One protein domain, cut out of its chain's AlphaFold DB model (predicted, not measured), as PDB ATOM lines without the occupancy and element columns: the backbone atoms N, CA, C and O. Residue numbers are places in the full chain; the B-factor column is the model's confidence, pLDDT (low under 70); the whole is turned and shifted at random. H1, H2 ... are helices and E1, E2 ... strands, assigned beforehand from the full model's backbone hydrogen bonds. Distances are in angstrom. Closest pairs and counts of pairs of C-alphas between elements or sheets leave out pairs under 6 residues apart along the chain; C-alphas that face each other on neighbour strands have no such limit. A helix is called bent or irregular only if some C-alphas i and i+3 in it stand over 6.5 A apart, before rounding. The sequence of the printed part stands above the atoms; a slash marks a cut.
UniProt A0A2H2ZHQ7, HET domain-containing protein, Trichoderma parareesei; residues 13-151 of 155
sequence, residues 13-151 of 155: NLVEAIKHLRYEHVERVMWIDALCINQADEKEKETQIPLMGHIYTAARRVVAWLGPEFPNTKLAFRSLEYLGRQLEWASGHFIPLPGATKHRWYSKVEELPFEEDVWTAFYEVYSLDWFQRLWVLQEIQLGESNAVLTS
ATOM      1  N   ASN A  13     201.003  90.030 196.552       87.44
ATOM      2  CA  ASN A  13     200.156  88.840 196.419       87.44
ATOM      3  C   ASN A  13     200.805  87.589 197.024       87.44
ATOM      4  O   ASN A  13     200.128  86.833 197.712       87.44
ATOM      5  N   LEU A  14     202.114  87.397 196.831       89.75
ATOM      6  CA  LEU A  14     202.836  86.258 197.397       89.75
ATOM      7  C   LEU A  14     202.989  86.375 198.919       89.75
ATOM      8  O   LEU A  14     202.837  85.390 199.634       89.75
ATOM      9  N   VAL A  15     203.253  87.583 199.423       91.38
ATOM     10  CA  VAL A  15     203.305  87.836 200.871       91.38
ATOM     11  C   VAL A  15     201.968  87.500 201.525       91.38
ATOM     12  O   VAL A  15     201.943  86.836 202.560       91.38
ATOM     13  N   GLU A  16     200.860  87.929 200.922       90.62
ATOM     14  CA  GLU A  16     199.525  87.614 201.422       90.62
ATOM     15  C   GLU A  16     199.219  86.117 201.318       90.62
ATOM     16  O   GLU A  16     198.762  85.542 202.304       90.62
ATOM     17  N   ALA A  17     199.569  85.458 200.208       91.19
ATOM     18  CA  ALA A  17     199.418  84.010 200.057       91.19
ATOM     19  C   ALA A  17     200.126  83.244 201.183       91.19
ATOM     20  O   ALA A  17     199.518  82.416 201.852       91.19
ATOM     21  N   ILE A  18     201.399  83.552 201.453       91.75
ATOM     22  CA  ILE A  18     202.184  82.868 202.491       91.75
ATOM     23  C   ILE A  18     201.550  83.051 203.874       91.75
ATOM     24  O   ILE A  18     201.536  82.109 204.665       91.75
ATOM     25  N   LYS A  19     201.021  84.243 204.181       90.19
ATOM     26  CA  LYS A  19     200.339  84.497 205.458       90.19
ATOM     27  C   LYS A  19     199.059  83.676 205.592       90.19
ATOM     28  O   LYS A  19     198.857  83.095 206.652       90.19
ATOM     29  N   HIS A  20     198.235  83.633 204.544       89.62
ATOM     30  CA  HIS A  20     196.950  82.927 204.554       89.62
ATOM     31  C   HIS A  20     197.123  81.409 204.544       89.62
ATOM     32  O   HIS A  20     196.373  80.704 205.200       89.62
ATOM     33  N   LEU A  21     198.138  80.903 203.845       90.38
ATOM     34  CA  LEU A  21     198.404  79.469 203.751       90.38
ATOM     35  C   LEU A  21     199.180  78.927 204.954       90.38
ATOM     36  O   LEU A  21     199.344  77.717 205.087       90.38
ATOM     37  N   ARG A  22     199.704  79.772 205.840       90.81
ATOM     38  CA  ARG A  22     200.433  79.295 207.015       90.81
ATOM     39  C   ARG A  22     199.461  78.701 208.035       90.81
ATOM     40  O   ARG A  22     198.524  79.370 208.454       90.81
ATOM     41  N   TYR A  23     199.745  77.491 208.516       88.75
ATOM     42  CA  TYR A  23     199.026  76.945 209.667       88.75
ATOM     43  C   TYR A  23     199.383  77.709 210.946       88.75
ATOM     44  O   TYR A  23     200.538  78.074 211.162       88.75
ATOM     45  N   GLU A  24     198.402  77.919 211.820       87.62
ATOM     46  CA  GLU A  24     198.583  78.733 213.029       87.62
ATOM     47  C   GLU A  24     199.593  78.128 214.017       87.62
ATOM     48  O   GLU A  24     200.334  78.851 214.685       87.62
ATOM     49  N   HIS A  25     199.642  76.796 214.103       91.19
ATOM     50  CA  HIS A  25     200.352  76.095 215.180       91.19
ATOM     51  C   HIS A  25     201.361  75.045 214.706       91.19
ATOM     52  O   HIS A  25     202.044  74.449 215.535       91.19
ATOM     53  N   VAL A  26     201.457  74.793 213.400       91.31
ATOM     54  CA  VAL A  26     202.362  73.778 212.845       91.31
ATOM     55  C   VAL A  26     203.103  74.313 211.630       91.31
ATOM     56  O   VAL A  26     202.624  75.192 210.916       91.31
ATOM     57  N   GLU A  27     204.294  73.780 211.387       90.75
ATOM     58  CA  GLU A  27     205.074  74.150 210.212       90.75
ATOM     59  C   GLU A  27     204.387  73.660 208.930       90.75
ATOM     60  O   GLU A  27     203.862  72.546 208.862       90.75
ATOM     61  N   ARG A  28     204.410  74.497 207.888       91.00
ATOM     62  CA  ARG A  28     203.967  74.136 206.539       91.00
ATOM     63  C   ARG A  28     205.157  74.226 205.596       91.00
ATOM     64  O   ARG A  28     205.730  75.299 205.423       91.00
ATOM     65  N   VAL A  29     205.506  73.107 204.967       92.44
ATOM     66  CA  VAL A  29     206.506  73.081 203.894       92.44
ATOM     67  C   VAL A  29     205.816  73.491 202.600       92.44
ATOM     68  O   VAL A  29     204.841  72.864 202.188       92.44
ATOM     69  N   MET A  30     206.308  74.557 201.978       93.00
ATOM     70  CA  MET A  30     205.793  75.072 200.713       93.00
ATOM     71  C   MET A  30     206.950  75.219 199.738       93.00
ATOM     72  O   MET A  30     207.987  75.779 200.086       93.00
ATOM     73  N   TRP A  31     206.749  74.726 198.521       93.50
ATOM     74  CA  TRP A  31     207.610  75.061 197.402       93.50
ATOM     75  C   TRP A  31     206.990  76.242 196.658       93.50
ATOM     76  O   TRP A  31     205.824  76.190 196.270       93.50
ATOM     77  N   ILE A  32     207.756  77.318 196.520       92.06
ATOM     78  CA  ILE A  32     207.367  78.554 195.841       92.06
ATOM     79  C   ILE A  32     208.551  78.908 194.952       92.06
ATOM     80  O   ILE A  32     209.617  79.217 195.475       92.06
ATOM     81  N   ASP A  33     208.389  78.862 193.637       88.81
ATOM     82  CA  ASP A  33     209.447  79.116 192.648       88.81
ATOM     83  C   ASP A  33     210.257  80.397 192.934       88.81
ATOM     84  O   ASP A  33     211.487  80.368 192.953       88.81
ATOM     85  N   ALA A  34     209.582  81.499 193.271       87.75
ATOM     86  CA  ALA A  34     210.197  82.784 193.602       87.75
ATOM     87  C   ALA A  34     211.091  82.762 194.863       87.75
ATOM     88  O   ALA A  34     211.880  83.683 195.065       87.75
ATOM     89  N   LEU A  35     210.955  81.741 195.717       90.25
ATOM     90  CA  LEU A  35     211.719  81.566 196.959       90.25
ATOM     91  C   LEU A  35     212.679  80.376 196.915       90.25
ATOM     92  O   LEU A  35     213.746  80.430 197.519       90.25
ATOM     93  N   CYS A  36     212.279  79.292 196.256       91.38
ATOM     94  CA  CYS A  36     212.999  78.024 196.228       91.38
ATOM     95  C   CYS A  36     213.994  77.924 195.072       91.38
ATOM     96  O   CYS A  36     214.859  77.057 195.127       91.38
ATOM     97  N   ILE A  37     213.867  78.776 194.051       88.88
ATOM     98  CA  ILE A  37     214.820  78.876 192.944       88.88
ATOM     99  C   ILE A  37     215.598  80.178 193.102       88.88
ATOM    100  O   ILE A  37     215.004  81.258 193.215       88.88
ATOM    101  N   ASN A  38     216.927  80.105 193.065       88.56
ATOM    102  CA  ASN A  38     217.753  81.304 193.018       88.56
ATOM    103  C   ASN A  38     217.565  82.031 191.682       88.56
ATOM    104  O   ASN A  38     218.177  81.710 190.666       88.56
ATOM    105  N   GLN A  39     216.741  83.075 191.698       84.12
ATOM    106  CA  GLN A  39     216.383  83.827 190.496       84.12
ATOM    107  C   GLN A  39     217.582  84.526 189.826       84.12
ATOM    108  O   GLN A  39     217.519  84.844 188.634       84.12
ATOM    109  N   ALA A  40     218.672  84.747 190.572       88.31
ATOM    110  CA  ALA A  40     219.903  85.362 190.081       88.31
ATOM    111  C   ALA A  40     220.907  84.356 189.482       88.31
ATOM    112  O   ALA A  40     221.907  84.784 188.908       88.31
ATOM    113  N   ASP A  41     220.666  83.048 189.610       90.62
ATOM    114  CA  ASP A  41     221.525  81.999 189.058       90.62
ATOM    115  C   ASP A  41     220.853  81.353 187.838       90.62
ATOM    116  O   ASP A  41     219.943  80.532 187.950       90.62
ATOM    117  N   GLU A  42     221.307  81.739 186.644       93.06
ATOM    118  CA  GLU A  42     220.818  81.162 185.386       93.06
ATOM    119  C   GLU A  42     221.049  79.649 185.306       93.06
ATOM    120  O   GLU A  42     220.187  78.925 184.818       93.06
ATOM    121  N   LYS A  43     222.162  79.144 185.845       93.69
ATOM    122  CA  LYS A  43     222.489  77.716 185.785       93.69
ATOM    123  C   LYS A  43     221.571  76.896 186.688       93.69
ATOM    124  O   LYS A  43     221.174  75.780 186.337       93.69
ATOM    125  N   GLU A  44     221.219  77.439 187.850       91.25
ATOM    126  CA  GLU A  44     220.202  76.831 188.702       91.25
ATOM    127  C   GLU A  44     218.845  76.824 187.995       91.25
ATOM    128  O   GLU A  44     218.208  75.775 187.937       91.25
ATOM    129  N   LYS A  45     218.428  77.947 187.396       90.00
ATOM    130  CA  LYS A  45     217.164  78.027 186.647       90.00
ATOM    131  C   LYS A  45     217.105  77.025 185.496       90.00
ATOM    132  O   LYS A  45     216.109  76.315 185.379       90.00
ATOM    133  N   GLU A  46     218.174  76.897 184.712       91.69
ATOM    134  CA  GLU A  46     218.293  75.887 183.649       91.69
ATOM    135  C   GLU A  46     218.103  74.455 184.174       91.69
ATOM    136  O   GLU A  46     217.590  73.597 183.458       91.69
ATOM    137  N   THR A  47     218.467  74.201 185.433       91.62
ATOM    138  CA  THR A  47     218.298  72.895 186.084       91.62
ATOM    139  C   THR A  47     216.912  72.730 186.718       91.62
ATOM    140  O   THR A  47     216.328  71.653 186.637       91.62
ATOM    141  N   GLN A  48     216.369  73.773 187.351       90.25
ATOM    142  CA  GLN A  48     215.114  73.732 188.113       90.25
ATOM    143  C   GLN A  48     213.870  73.820 187.225       90.25
ATOM    144  O   GLN A  48     212.893  73.121 187.481       90.25
ATOM    145  N   ILE A  49     213.890  74.640 186.168       86.88
ATOM    146  CA  ILE A  49     212.730  74.836 185.282       86.88
ATOM    147  C   ILE A  49     212.251  73.502 184.677       86.88
ATOM    148  O   ILE A  49     211.058  73.212 184.774       86.88
ATOM    149  N   PRO A  50     213.130  72.625 184.146       89.75
ATOM    150  CA  PRO A  50     212.712  71.307 183.665       89.75
ATOM    151  C   PRO A  50     212.125  70.392 184.753       89.75
ATOM    152  O   PRO A  50     211.370  69.476 184.437       89.75
ATOM    153  N   LEU A  51     212.458  70.621 186.030       90.19
ATOM    154  CA  LEU A  51     211.970  69.826 187.161       90.19
ATOM    155  C   LEU A  51     210.602  70.283 187.675       90.19
ATOM    156  O   LEU A  51     209.964  69.526 188.405       90.19
ATOM    157  N   MET A  52     210.122  71.471 187.292       88.94
ATOM    158  CA  MET A  52     208.849  72.015 187.789       88.94
ATOM    159  C   MET A  52     207.681  71.055 187.573       88.94
ATOM    160  O   MET A  52     206.852  70.898 188.465       88.94
ATOM    161  N   GLY A  53     207.646  70.353 186.437       87.06
ATOM    162  CA  GLY A  53     206.596  69.372 186.179       87.06
ATOM    163  C   GLY A  53     206.596  68.228 187.196       87.06
ATOM    164  O   GLY A  53     205.556  67.910 187.766       87.06
ATOM    165  N   HIS A  54     207.772  67.679 187.512       90.19
ATOM    166  CA  HIS A  54     207.903  66.664 188.560       90.19
ATOM    167  C   HIS A  54     207.525  67.204 189.940       90.19
ATOM    168  O   HIS A  54     206.936  66.474 190.728       90.19
ATOM    169  N   ILE A  55     207.843  68.466 190.236       91.19
ATOM    170  CA  ILE A  55     207.496  69.098 191.513       91.19
ATOM    171  C   ILE A  55     205.976  69.220 191.654       91.19
ATOM    172  O   ILE A  55     205.446  68.808 192.682       91.19
ATOM    173  N   TYR A  56     205.271  69.717 190.632       89.88
ATOM    174  CA  TYR A  56     203.809  69.824 190.667       89.88
ATOM    175  C   TYR A  56     203.135  68.456 190.783       89.88
ATOM    176  O   TYR A  56     202.251  68.291 191.620       89.88
ATOM    177  N   THR A  57     203.601  67.460 190.028       89.38
ATOM    178  CA  THR A  57     203.056  66.096 190.092       89.38
ATOM    179  C   THR A  57     203.347  65.397 191.424       89.38
ATOM    180  O   THR A  57     202.515  64.643 191.922       89.38
ATOM    181  N   ALA A  58     204.515  65.632 192.029       90.94
ATOM    182  CA  ALA A  58     204.882  65.036 193.316       90.94
ATOM    183  C   ALA A  58     204.321  65.803 194.526       90.94
ATOM    184  O   ALA A  58     204.398  65.315 195.658       90.94
ATOM    185  N   ALA A  59     203.785  67.010 194.322       91.50
ATOM    186  CA  ALA A  59     203.235  67.811 195.398       91.50
ATOM    187  C   ALA A  59     201.987  67.141 195.982       91.50
ATOM    188  O   ALA A  59     201.060  66.761 195.272       91.50
ATOM    189  N   ARG A  60     201.912  67.080 197.318       91.62
ATOM    190  CA  ARG A  60     200.693  66.635 198.019       91.62
ATOM    191  C   ARG A  60     199.481  67.500 197.656       91.62
ATOM    192  O   ARG A  60     198.352  67.025 197.702       91.62
ATOM    193  N   ARG A  61     199.713  68.785 197.394       91.38
ATOM    194  CA  ARG A  61     198.701  69.757 196.994       91.38
ATOM    195  C   ARG A  61     199.360  70.862 196.189       91.38
ATOM    196  O   ARG A  61     200.406  71.365 196.599       91.38
ATOM    197  N   VAL A  62     198.718  71.261 195.099       92.19
ATOM    198  CA  VAL A  62     199.065  72.463 194.341       92.19
ATOM    199  C   VAL A  62     198.025  73.525 194.669       92.19
ATOM    200  O   VAL A  62     196.827  73.259 194.625       92.19
ATOM    201  N   VAL A  63     198.472  74.714 195.062       91.56
ATOM    202  CA  VAL A  63     197.580  75.791 195.498       91.56
ATOM    203  C   VAL A  63     197.692  76.957 194.532       91.56
ATOM    204  O   VAL A  63     198.724  77.621 194.472       91.56
ATOM    205  N   ALA A  64     196.605  77.228 193.819       90.19
ATOM    206  CA  ALA A  64     196.426  78.445 193.047       90.19
ATOM    207  C   ALA A  64     195.789  79.510 193.952       90.19
ATOM    208  O   ALA A  64     194.580  79.506 194.194       90.19
ATOM    209  N   TRP A  65     196.624  80.401 194.491       90.62
ATOM    210  CA  TRP A  65     196.163  81.540 195.284       90.62
ATOM    211  C   TRP A  65     195.610  82.631 194.366       90.62
ATOM    212  O   TRP A  65     196.354  83.243 193.599       90.62
ATOM    213  N   LEU A  66     194.308  82.882 194.473       88.69
ATOM    214  CA  LEU A  66     193.590  83.856 193.652       88.69
ATOM    215  C   LEU A  66     193.632  85.283 194.218       88.69
ATOM    216  O   LEU A  66     193.148  86.212 193.579       88.69
ATOM    217  N   GLY A  67     194.247  85.470 195.388       86.56
ATOM    218  CA  GLY A  67     194.188  86.723 196.131       86.56
ATOM    219  C   GLY A  67     193.186  86.660 197.285       86.56
ATOM    220  O   GLY A  67     192.516  85.644 197.468       86.56
ATOM    221  N   PRO A  68     193.105  87.735 198.088       83.81
ATOM    222  CA  PRO A  68     192.064  87.867 199.103       83.81
ATOM    223  C   PRO A  68     190.666  87.855 198.469       83.81
ATOM    224  O   PRO A  68     190.525  88.088 197.267       83.81
ATOM    225  N   GLU A  69     189.635  87.628 199.293       83.38
ATOM    226  CA  GLU A  69     188.240  87.743 198.853       83.38
ATOM    227  C   GLU A  69     188.008  89.075 198.103       83.38
ATOM    228  O   GLU A  69     188.436  90.153 198.527       83.38
ATOM    229  N   PHE A  70     187.311  88.982 196.977       82.38
ATOM    230  CA  PHE A  70     186.862  90.071 196.116       82.38
ATOM    231  C   PHE A  70     185.318  90.079 196.074       82.38
ATOM    232  O   PHE A  70     184.668  89.173 196.618       82.38
ATOM    233  N   PRO A  71     184.673  91.113 195.501       86.19
ATOM    234  CA  PRO A  71     183.225  91.094 195.325       86.19
ATOM    235  C   PRO A  71     182.776  89.792 194.652       86.19
ATOM    236  O   PRO A  71     183.464  89.249 193.802       86.19
ATOM    237  N   ASN A  72     181.657  89.229 195.103       88.69
ATOM    238  CA  ASN A  72     181.084  87.999 194.552       88.69
ATOM    239  C   ASN A  72     181.968  86.737 194.590       88.69
ATOM    240  O   ASN A  72     181.527  85.719 194.064       88.69
ATOM    241  N   THR A  73     183.126  86.716 195.265       88.19
ATOM    242  CA  THR A  73     183.986  85.518 195.379       88.19
ATOM    243  C   THR A  73     183.184  84.254 195.705       88.19
ATOM    244  O   THR A  73     183.227  83.269 194.972       88.19
ATOM    245  N   LYS A  74     182.348  84.299 196.749       89.69
ATOM    246  CA  LYS A  74     181.512  83.158 197.168       89.69
ATOM    247  C   LYS A  74     180.449  82.771 196.141       89.69
ATOM    248  O   LYS A  74     180.055  81.607 196.081       89.69
ATOM    249  N   LEU A  75     179.929  83.726 195.371       93.12
ATOM    250  CA  LEU A  75     178.997  83.444 194.278       93.12
ATOM    251  C   LEU A  75     179.735  82.771 193.117       93.12
ATOM    252  O   LEU A  75     179.269  81.742 192.629       93.12
ATOM    253  N   ALA A  76     180.905  83.293 192.743       91.38
ATOM    254  CA  ALA A  76     181.741  82.754 191.680       91.38
ATOM    255  C   ALA A  76     182.147  81.307 191.977       91.38
ATOM    256  O   ALA A  76     181.841  80.413 191.193       91.38
ATOM    257  N   PHE A  77     182.758  81.053 193.140       89.44
ATOM    258  CA  PHE A  77     183.240  79.721 193.514       89.44
ATOM    259  C   PHE A  77     182.109  78.692 193.610       89.44
ATOM    260  O   PHE A  77     182.246  77.600 193.065       89.44
ATOM    261  N   ARG A  78     180.958  79.038 194.206       92.25
ATOM    262  CA  ARG A  78     179.796  78.129 194.248       92.25
ATOM    263  C   ARG A  78     179.225  77.847 192.859       92.25
ATOM    264  O   ARG A  78     178.826  76.719 192.583       92.25
ATOM    265  N   SER A  79     179.191  78.850 191.983       92.81
ATOM    266  CA  SER A  79     178.668  78.697 190.620       92.81
ATOM    267  C   SER A  79     179.621  77.887 189.735       92.81
ATOM    268  O   SER A  79     179.167  77.026 188.983       92.81
ATOM    269  N   LEU A  80     180.937  78.087 189.880       89.88
ATOM    270  CA  LEU A  80     181.975  77.280 189.233       89.88
ATOM    271  C   LEU A  80     181.955  75.836 189.738       89.88
ATOM    272  O   LEU A  80     182.016  74.912 188.935       89.88
ATOM    273  N   GLU A  81     181.815  75.627 191.049       89.69
ATOM    274  CA  GLU A  81     181.678  74.289 191.626       89.69
ATOM    275  C   GLU A  81     180.416  73.595 191.097       89.69
ATOM    276  O   GLU A  81     180.460  72.432 190.697       89.69
ATOM    277  N   TYR A  82     179.289  74.309 191.037       91.31
ATOM    278  CA  TYR A  82     178.059  73.764 190.477       91.31
ATOM    279  C   TYR A  82     178.232  73.363 189.010       91.31
ATOM    280  O   TYR A  82     177.867  72.241 188.649       91.31
ATOM    281  N   LEU A  83     178.837  74.236 188.194       90.19
ATOM    282  CA  LEU A  83     179.160  73.975 186.792       90.19
ATOM    283  C   LEU A  83     180.083  72.757 186.643       90.19
ATOM    284  O   LEU A  83     179.789  71.859 185.852       90.19
ATOM    285  N   GLY A  84     181.141  72.680 187.452       89.00
ATOM    286  CA  GLY A  84     182.101  71.574 187.471       89.00
ATOM    287  C   GLY A  84     181.502  70.239 187.915       89.00
ATOM    288  O   GLY A  84     182.012  69.193 187.541       89.00
ATOM    289  N   ARG A  85     180.380  70.238 188.650       90.94
ATOM    290  CA  ARG A  85     179.605  69.017 188.948       90.94
ATOM    291  C   ARG A  85     178.678  68.590 187.808       90.94
ATOM    292  O   ARG A  85     178.115  67.499 187.869       90.94
ATOM    293  N   GLN A  86     178.456  69.440 186.804       91.75
ATOM    294  CA  GLN A  86     177.620  69.105 185.648       91.75
ATOM    295  C   GLN A  86     178.446  68.643 184.447       91.75
ATOM    296  O   GLN A  86     177.953  67.826 183.670       91.75
ATOM    297  N   LEU A  87     179.659  69.172 184.273       90.62
ATOM    298  CA  LEU A  87     180.432  69.047 183.041       90.62
ATOM    299  C   LEU A  87     181.857  68.554 183.295       90.62
ATOM    300  O   LEU A  87     182.498  68.948 184.262       90.62
ATOM    301  N   GLU A  88     182.367  67.767 182.357       90.00
ATOM    302  CA  GLU A  88     183.769  67.367 182.263       90.00
ATOM    303  C   GLU A  88     184.315  67.736 180.882       90.00
ATOM    304  O   GLU A  88     183.594  67.688 179.882       90.00
ATOM    305  N   TRP A  89     185.590  68.117 180.813       85.31
ATOM    306  CA  TRP A  89     186.289  68.282 179.542       85.31
ATOM    307  C   TRP A  89     186.905  66.950 179.115       85.31
ATOM    308  O   TRP A  89     187.857  66.475 179.732       85.31
ATOM    309  N   ALA A  90     186.401  66.370 178.028       86.81
ATOM    310  CA  ALA A  90     186.905  65.116 177.484       86.81
ATOM    311  C   ALA A  90     186.937  65.169 175.955       86.81
ATOM    312  O   ALA A  90     186.031  65.689 175.309       86.81
ATOM    313  N   SER A  91     187.988  64.612 175.348       86.56
ATOM    314  CA  SER A  91     188.097  64.502 173.884       86.56
ATOM    315  C   SER A  91     187.876  65.833 173.138       86.56
ATOM    316  O   SER A  91     187.240  65.874 172.083       86.56
ATOM    317  N   GLY A  92     188.374  66.943 173.696       84.94
ATOM    318  CA  GLY A  92     188.333  68.263 173.056       84.94
ATOM    319  C   GLY A  92     186.988  68.996 173.129       84.94
ATOM    320  O   GLY A  92     186.798  69.967 172.397       84.94
ATOM    321  N   HIS A  93     186.048  68.542 173.958       87.00
ATOM    322  CA  HIS A  93     184.770  69.216 174.181       87.00
ATOM    323  C   HIS A  93     184.242  68.964 175.599       87.00
ATOM    324  O   HIS A  93     184.711  68.074 176.308       87.00
ATOM    325  N   PHE A  94     183.257  69.759 176.023       88.06
ATOM    326  CA  PHE A  94     182.529  69.491 177.259       88.06
ATOM    327  C   PHE A  94     181.535  68.345 177.055       88.06
ATOM    328  O   PHE A  94     180.845  68.289 176.036       88.06
ATOM    329  N   ILE A  95     181.447  67.461 178.043       90.50
ATOM    330  CA  ILE A  95     180.477  66.369 178.139       90.50
ATOM    331  C   ILE A  95     179.806  66.407 179.519       90.50
ATOM    332  O   ILE A  95     180.385  66.951 180.459       90.50
ATOM    333  N   PRO A  96     178.585  65.870 179.682       91.50
ATOM    334  CA  PRO A  96     177.947  65.823 180.989       91.50
ATOM    335  C   PRO A  96     178.602  64.754 181.874       91.50
ATOM    336  O   PRO A  96     178.860  63.640 181.418       91.50
ATOM    337  N   LEU A  97     178.805  65.069 183.153       91.19
ATOM    338  CA  LEU A  97     179.272  64.100 184.144       91.19
ATOM    339  C   LEU A  97     178.200  63.040 184.460       91.19
ATOM    340  O   LEU A  97     176.995  63.322 184.374       91.19
ATOM    341  N   PRO A  98     178.597  61.831 184.902       88.69
ATOM    342  CA  PRO A  98     177.666  60.873 185.488       88.69
ATOM    343  C   PRO A  98     176.881  61.508 186.648       88.69
ATOM    344  O   PRO A  98     177.464  61.991 187.614       88.69
ATOM    345  N   GLY A  99     175.549  61.518 186.554       87.94
ATOM    346  CA  GLY A  99     174.678  62.134 187.565       87.94
ATOM    347  C   GLY A  99     174.474  63.647 187.421       87.94
ATOM    348  O   GLY A  99     173.806  64.243 188.268       87.94
ATOM    349  N   ALA A 100     174.987  64.275 186.356       90.56
ATOM    350  CA  ALA A 100     174.662  65.660 186.034       90.56
ATOM    351  C   ALA A 100     173.142  65.836 185.917       90.56
ATOM    352  O   ALA A 100     172.458  65.017 185.321       90.56
ATOM    353  N   THR A 101     172.601  66.921 186.458       89.75
ATOM    354  CA  THR A 101     171.173  67.269 186.330       89.75
ATOM    355  C   THR A 101     170.908  68.164 185.121       89.75
ATOM    356  O   THR A 101     169.768  68.320 184.681       89.75
ATOM    357  N   LYS A 102     171.967  68.770 184.574       86.44
ATOM    358  CA  LYS A 102     171.922  69.732 183.471       86.44
ATOM    359  C   LYS A 102     172.542  69.149 182.206       86.44
ATOM    360  O   LYS A 102     173.551  69.625 181.697       86.44
ATOM    361  N   HIS A 103     171.904  68.114 181.670       77.44
ATOM    362  CA  HIS A 103     172.411  67.334 180.535       77.44
ATOM    363  C   HIS A 103     172.536  68.093 179.209       77.44
ATOM    364  O   HIS A 103     172.878  67.474 178.218       77.44
ATOM    365  N   ARG A 104     172.210  69.382 179.122       83.69
ATOM    366  CA  ARG A 104     172.282  70.143 177.863       83.69
ATOM    367  C   ARG A 104     173.234  71.326 177.904       83.69
ATOM    368  O   ARG A 104     173.492  71.921 176.864       83.69
ATOM    369  N   TRP A 105     173.829  71.599 179.061       84.81
ATOM    370  CA  TRP A 105     174.794  72.685 179.241       84.81
ATOM    371  C   TRP A 105     176.086  72.505 178.441       84.81
ATOM    372  O   TRP A 105     176.792  73.472 178.192       84.81
ATOM    373  N   TYR A 106     176.390  71.282 178.000       80.25
ATOM    374  CA  TYR A 106     177.499  71.037 177.079       80.25
ATOM    375  C   TYR A 106     177.159  71.382 175.620       80.25
ATOM    376  O   TYR A 106     178.050  71.466 174.770       80.25
ATOM    377  N   SER A 107     175.869  71.513 175.291       77.69
ATOM    378  CA  SER A 107     175.418  71.749 173.925       77.69
ATOM    379  C   SER A 107     175.593  73.223 173.567       77.69
ATOM    380  O   SER A 107     175.210  74.102 174.327       77.69
ATOM    381  N   LYS A 108     176.098  73.512 172.363       69.94
ATOM    382  CA  LYS A 108     176.206  74.890 171.840       69.94
ATOM    383  C   LYS A 108     174.847  75.556 171.549       69.94
ATOM    384  O   LYS A 108     174.819  76.624 170.952       69.94
ATOM    385  N   VAL A 109     173.741  74.883 171.866       67.75
ATOM    386  CA  VAL A 109     172.375  75.291 171.515       67.75
ATOM    387  C   VAL A 109     171.686  75.993 172.683       67.75
ATOM    388  O   VAL A 109     170.841  76.851 172.455       67.75
ATOM    389  N   GLU A 110     172.046  75.651 173.921       70.94
ATOM    390  CA  GLU A 110     171.513  76.290 175.123       70.94
ATOM    391  C   GLU A 110     172.603  77.164 175.746       70.94
ATOM    392  O   GLU A 110     173.682  76.679 176.086       70.94
ATOM    393  N   GLU A 111     172.327  78.461 175.889       76.69
ATOM    394  CA  GLU A 111     173.156  79.327 176.723       76.69
ATOM    395  C   GLU A 111     173.097  78.840 178.174       76.69
ATOM    396  O   GLU A 111     172.068  78.340 178.642       76.69
ATOM    397  N   LEU A 112     174.210  78.974 178.899       83.81
ATOM    398  CA  LEU A 112     174.217  78.665 180.323       83.81
ATOM    399  C   LEU A 112     173.240  79.628 181.022       83.81
ATOM    400  O   LEU A 112     173.428  80.841 180.918       83.81
ATOM    401  N   PRO A 113     172.211  79.122 181.729       84.75
ATOM    402  CA  PRO A 113     171.122  79.932 182.271       84.75
ATOM    403  C   PRO A 113     171.534  80.585 183.598       84.75
ATOM    404  O   PRO A 113     170.858  80.436 184.614       84.75
ATOM    405  N   PHE A 114     172.696  81.230 183.605       89.12
ATOM    406  CA  PHE A 114     173.204  81.986 184.736       89.12
ATOM    407  C   PHE A 114     172.689  83.424 184.677       89.12
ATOM    408  O   PHE A 114     172.614  84.023 183.604       89.12
ATOM    409  N   GLU A 115     172.324  83.958 185.841       92.19
ATOM    410  CA  GLU A 115     171.938  85.359 186.002       92.19
ATOM    411  C   GLU A 115     173.147  86.294 185.781       92.19
ATOM    412  O   GLU A 115     174.305  85.866 185.745       92.19
ATOM    413  N   GLU A 116     172.878  87.586 185.571       92.94
ATOM    414  CA  GLU A 116     173.904  88.589 185.236       92.94
ATOM    415  C   GLU A 116     174.975  88.734 186.333       92.94
ATOM    416  O   GLU A 116     176.155  88.954 186.044       92.94
ATOM    417  N   ASP A 117     174.587  88.554 187.594       94.06
ATOM    418  CA  ASP A 117     175.483  88.594 188.747       94.06
ATOM    419  C   ASP A 117     176.488  87.430 188.739       94.06
ATOM    420  O   ASP A 117     177.670  87.630 189.012       94.06
ATOM    421  N   VAL A 118     176.062  86.228 188.345       94.12
ATOM    422  CA  VAL A 118     176.933  85.058 188.182       94.12
ATOM    423  C   VAL A 118     177.916  85.271 187.035       94.12
ATOM    424  O   VAL A 118     179.103  84.974 187.187       94.12
ATOM    425  N   TRP A 119     177.464  85.820 185.905       93.44
ATOM    426  CA  TRP A 119     178.363  86.163 184.799       93.44
ATOM    427  C   TRP A 119     179.389  87.225 185.195       93.44
ATOM    428  O   TRP A 119     180.566  87.095 184.854       93.44
ATOM    429  N   THR A 120     178.967  88.228 185.964       94.31
ATOM    430  CA  THR A 120     179.867  89.233 186.545       94.31
ATOM    431  C   THR A 120     180.903  88.570 187.451       94.31
ATOM    432  O   THR A 120     182.098  88.809 187.298       94.31
ATOM    433  N   ALA A 121     180.470  87.656 188.318       92.81
ATOM    434  CA  ALA A 121     181.346  86.923 189.226       92.81
ATOM    435  C   ALA A 121     182.366  86.032 188.482       92.81
ATOM    436  O   ALA A 121     183.528  85.934 188.880       92.81
ATOM    437  N   PHE A 122     181.968  85.398 187.372       92.06
ATOM    438  CA  PHE A 122     182.891  84.658 186.502       92.06
ATOM    439  C   PHE A 122     183.906  85.569 185.822       92.06
ATOM    440  O   PHE A 122     185.082  85.210 185.736       92.06
ATOM    441  N   TYR A 123     183.471  86.739 185.355       91.38
ATOM    442  CA  TYR A 123     184.368  87.729 184.774       91.38
ATOM    443  C   TYR A 123     185.405  88.203 185.799       91.38
ATOM    444  O   TYR A 123     186.593  88.207 185.495       91.38
ATOM    445  N   GLU A 124     184.987  88.498 187.032       91.06
ATOM    446  CA  GLU A 124     185.890  88.888 188.123       91.06
ATOM    447  C   GLU A 124     186.964  87.822 188.393       91.06
ATOM    448  O   GLU A 124     188.139  88.169 188.503       91.06
ATOM    449  N   VAL A 125     186.599  86.531 188.413       89.56
ATOM    450  CA  VAL A 125     187.563  85.418 188.536       89.56
ATOM    451  C   VAL A 125     188.512  85.366 187.340       89.56
ATOM    452  O   VAL A 125     189.725  85.291 187.519       89.56
ATOM    453  N   TYR A 126     187.980  85.395 186.117       87.75
ATOM    454  CA  TYR A 126     188.776  85.283 184.891       87.75
ATOM    455  C   TYR A 126     189.762  86.450 184.714       87.75
ATOM    456  O   TYR A 126     190.846  86.286 184.150       87.75
ATOM    457  N   SER A 127     189.402  87.630 185.219       89.75
ATOM    458  CA  SER A 127     190.232  88.831 185.182       89.75
ATOM    459  C   SER A 127     191.354  88.854 186.222       89.75
ATOM    460  O   SER A 127     192.162  89.781 186.197       89.75
ATOM    461  N   LEU A 128     191.448  87.866 187.116       88.19
ATOM    462  CA  LEU A 128     192.552  87.798 188.071       88.19
ATOM    463  C   LEU A 128     193.887  87.560 187.354       88.19
ATOM    464  O   LEU A 128     193.993  86.706 186.472       88.19
ATOM    465  N   ASP A 129     194.936  88.249 187.818       86.12
ATOM    466  CA  ASP A 129     196.301  88.160 187.274       86.12
ATOM    467  C   ASP A 129     196.799  86.717 187.153       86.12
ATOM    468  O   ASP A 129     197.559  86.387 186.243       86.12
ATOM    469  N   TRP A 130     196.366  85.843 188.068       86.81
ATOM    470  CA  TRP A 130     196.747  84.439 188.054       86.81
ATOM    471  C   TRP A 130     196.354  83.759 186.734       86.81
ATOM    472  O   TRP A 130     197.214  83.121 186.137       86.81
ATOM    473  N   PHE A 131     195.138  83.984 186.213       86.75
ATOM    474  CA  PHE A 131     194.676  83.413 184.936       86.75
ATOM    475  C   PHE A 131     195.400  83.977 183.707       86.75
ATOM    476  O   PHE A 131     195.352  83.371 182.639       86.75
ATOM    477  N   GLN A 132     196.103  85.103 183.847       84.31
ATOM    478  CA  GLN A 132     196.885  85.718 182.769       84.31
ATOM    479  C   GLN A 132     198.310  85.144 182.669       84.31
ATOM    480  O   GLN A 132     199.072  85.501 181.767       84.31
ATOM    481  N   ARG A 133     198.709  84.255 183.590       83.19
ATOM    482  CA  ARG A 133     200.046  83.650 183.599       83.19
ATOM    483  C   ARG A 133     200.130  82.520 182.571       83.19
ATOM    484  O   ARG A 133     199.289  81.629 182.526       83.19
ATOM    485  N   LEU A 134     201.226  82.496 181.811       81.38
ATOM    486  CA  LEU A 134     201.494  81.479 180.781       81.38
ATOM    487  C   LEU A 134     201.466  80.033 181.320       81.38
ATOM    488  O   LEU A 134     201.123  79.104 180.595       81.38
ATOM    489  N   TRP A 135     201.819  79.845 182.593       82.44
ATOM    490  CA  TRP A 135     202.028  78.529 183.203       82.44
ATOM    491  C   TRP A 135     200.807  77.975 183.958       82.44
ATOM    492  O   TRP A 135     200.887  76.874 184.496       82.44
ATOM    493  N   VAL A 136     199.662  78.670 183.938       84.69
ATOM    494  CA  VAL A 136     198.398  78.256 184.591       84.69
ATOM    495  C   VAL A 136     198.005  76.818 184.266       84.69
ATOM    496  O   VAL A 136     197.656  76.045 185.157       84.69
ATOM    497  N   LEU A 137     198.087  76.449 182.985       78.25
ATOM    498  CA  LEU A 137     197.703  75.113 182.540       78.25
ATOM    499  C   LEU A 137     198.616  74.040 183.128       78.25
ATOM    500  O   LEU A 137     198.123  72.994 183.522       78.25
ATOM    501  N   GLN A 138     199.918  74.301 183.239       78.31
ATOM    502  CA  GLN A 138     200.839  73.334 183.834       78.31
ATOM    503  C   GLN A 138     200.607  73.194 185.336       78.31
ATOM    504  O   GLN A 138     200.573  72.073 185.829       78.31
ATOM    505  N   GLU A 139     200.385  74.305 186.042       83.19
ATOM    506  CA  GLU A 139     200.106  74.306 187.482       83.19
ATOM    507  C   GLU A 139     198.851  73.477 187.812       83.19
ATOM    508  O   GLU A 139     198.903  72.589 188.664       83.19
ATOM    509  N   ILE A 140     197.736  73.712 187.109       82.56
ATOM    510  CA  ILE A 140     196.487  72.970 187.347       82.56
ATOM    511  C   ILE A 140     196.583  71.537 186.829       82.56
ATOM    512  O   ILE A 140     196.259  70.600 187.555       82.56
ATOM    513  N   GLN A 141     196.991  71.349 185.572       81.94
ATOM    514  CA  GLN A 141     196.905  70.041 184.929       81.94
ATOM    515  C   GLN A 141     197.845  69.029 185.583       81.94
ATOM    516  O   GLN A 141     197.457  67.879 185.743       81.94
ATOM    517  N   LEU A 142     199.049  69.445 185.990       84.00
ATOM    518  CA  LEU A 142     200.016  68.547 186.629       84.00
ATOM    519  C   LEU A 142     199.739  68.330 188.116       84.00
ATOM    520  O   LEU A 142     200.179  67.321 188.662       84.00
ATOM    521  N   GLY A 143     199.021  69.252 188.764       79.62
ATOM    522  CA  GLY A 143     198.488  69.033 190.106       79.62
ATOM    523  C   GLY A 143     197.294  68.070 190.126       79.62
ATOM    524  O   GLY A 143     197.002  67.500 191.175       79.62
ATOM    525  N   GLU A 144     196.626  67.860 188.987       83.31
ATOM    526  CA  GLU A 144     195.450  66.995 188.830       83.31
ATOM    527  C   GLU A 144     194.410  67.215 189.953       83.31
ATOM    528  O   GLU A 144     194.053  68.347 190.278       83.31
ATOM    529  N   SER A 145     193.933  66.138 190.590       81.12
ATOM    530  CA  SER A 145     192.986  66.186 191.715       81.12
ATOM    531  C   SER A 145     193.543  66.839 192.991       81.12
ATOM    532  O   SER A 145     192.782  67.121 193.917       81.12
ATOM    533  N   ASN A 146     194.851  67.104 193.045       84.69
ATOM    534  CA  ASN A 146     195.505  67.790 194.153       84.69
ATOM    535  C   ASN A 146     195.614  69.306 193.928       84.69
ATOM    536  O   ASN A 146     196.090  70.008 194.823       84.69
ATOM    537  N   ALA A 147     195.214  69.826 192.764       88.19
ATOM    538  CA  ALA A 147     195.171  71.259 192.510       88.19
ATOM    539  C   ALA A 147     193.912  71.885 193.127       88.19
ATOM    540  O   ALA A 147     192.794  71.428 192.899       88.19
ATOM    541  N   VAL A 148     194.089  72.958 193.897       88.38
ATOM    542  CA  VAL A 148     192.992  73.714 194.513       88.38
ATOM    543  C   VAL A 148     193.147  75.193 194.189       88.38
ATOM    544  O   VAL A 148     194.221  75.765 194.383       88.38
ATOM    545  N   LEU A 149     192.065  75.817 193.725       87.19
ATOM    546  CA  LEU A 149     191.954  77.268 193.600       87.19
ATOM    547  C   LEU A 149     191.353  77.804 194.896       87.19
ATOM    548  O   LEU A 149     190.290  77.343 195.304       87.19
ATOM    549  N   THR A 150     192.012  78.768 195.537       86.38
ATOM    550  CA  THR A 150     191.502  79.340 196.786       86.38
ATOM    551  C   THR A 150     191.749  80.840 196.899       86.38
ATOM    552  O   THR A 150     192.733  81.376 196.387       86.38
ATOM    553  N   SER A 151     190.844  81.485 197.629       82.44
ATOM    554  CA  SER A 151     191.001  82.818 198.231       82.44
ATOM    555  C   SER A 151     190.834  82.772 199.760       82.44
ATOM    556  O   SER A 151     190.926  83.795 200.436       82.44
TER     557      SER A 151
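What this domain is: This is residues 13 to 151 of the 155 residues of the protein "HET domain-containing protein" of Trichoderma parareesei (UniProt A0A2H2ZHQ7). The model is a loose, elongated row of small parts: a short parallel pair of strands, E1 and E4, in the middle, an arm made by the kinked helix H3 towards one end, and two helices that cross about perpendicular, H4 and H5, with the hairpin E2 and E3 towards the other. H7 packs on the strand pair, mainly on E1, and H1 lies near E1 at Trp 65; residues 39 to 44, of which 42 to 44 belong to H3, stick out at the arm's tip. The printed part has 139 residues, with seven named helices and four named strands in the order H1, H2, H3, E1, H4, E2, E3, H5, H6, H7, E4. There are two sheets of two strands, E1 with E4, parallel, and E2 with E3, antiparallel, and the class is mostly helix. The whole is loose, with a radius of gyration of the C-alphas of 17.9 A, and the C-alphas span 53 by 34 by 28 A.

Where its parts are: E1 is residues 62 to 65, 9.6 A long, with C-alpha 62 at (199.065, 72.463, 194.341). E4, residues 147 to 150, is 9.9 A long and ends with C-alpha 150 at (191.502, 79.340, 196.786). H7, residues 136 to 146, is 14.5 A long and irregular: C-alphas 142 and 145 are 9.0 A apart. H3, residues 42 to 58, is the longest helix, 24.0 A, and has a kink of 48 degrees near residue 50; it is only just irregular, with C-alphas 50 and 53 6.9 A apart. H1 is residues 13 to 21, 12.0 A long, starting with C-alpha 13 at (200.156, 88.840, 196.419). H2 is residues 33 to 36 and H6 is residues 129 to 132, each 5.2 A long. H4 is residues 73 to 84, 16.1 A, and H5 is residues 116 to 126, 15.2 A. E2, residues 87 to 90, is 9.4 A long, and E3, residues 93 to 96, is 10.2 A long.

How they stand to each other: E1 and E4 are parallel, their directions at 21 degrees; the N of residue 148 and the O of residue 62 are 2.8 A apart, and the N of residue 150 and the O of residue 64 are 3.0 A apart, both pairs within hydrogen-bond range. The closest C-alphas of E1 and H7 are those of Val 62 and Gly 143, 5.5 A apart. H1 comes closest to E1 with the C-alphas of Ala 17 and Trp 65, 6.3 A apart. H3 touches H7 with residues 53 to 57 alone, the closest C-alphas being those of Thr 57 and Leu 142, 5.2 A; they run the same way at a steep tilt of 37 degrees, only just steep. H2 and H3 are near each other, with 5 pairs of C-alphas within 10 A. H6 and H7 are close but not clearly touching, with the C-alphas of Trp 130 and Val 136 7.3 A apart. H5 and H6 meet only through their link. H4 and H5 touch, about perpendicular at 89 degrees, closest at the C-alphas of Ala 76 and Ala 121, 4.9 A. E2 and E3 form an antiparallel hairpin, their directions at 137 degrees, with N 95 and O 88 2.8 A apart, within hydrogen-bond range. H3 and H4 are apart. Every O i to N i+4 pair is within hydrogen-bond range in H1, H4 and H5; in H3 it is 9 of 13 and in H7 5 of 7, while H2 and H6 are too short for such a pair.

The domain as a whole: The two C-alphas farthest apart are those of Asp 41 and Val 109, 52.6 A. The printed part has no cut. The links H1 to H2, 11 residues, and E3 to H5, 19 residues, are long; the C-alphas of the latter, residues 97 to 115, lie 20 to 28 A from the mean of all C-alphas. The mean pLDDT of the printed part is 88.0, and residues 108 to 109 are under 70.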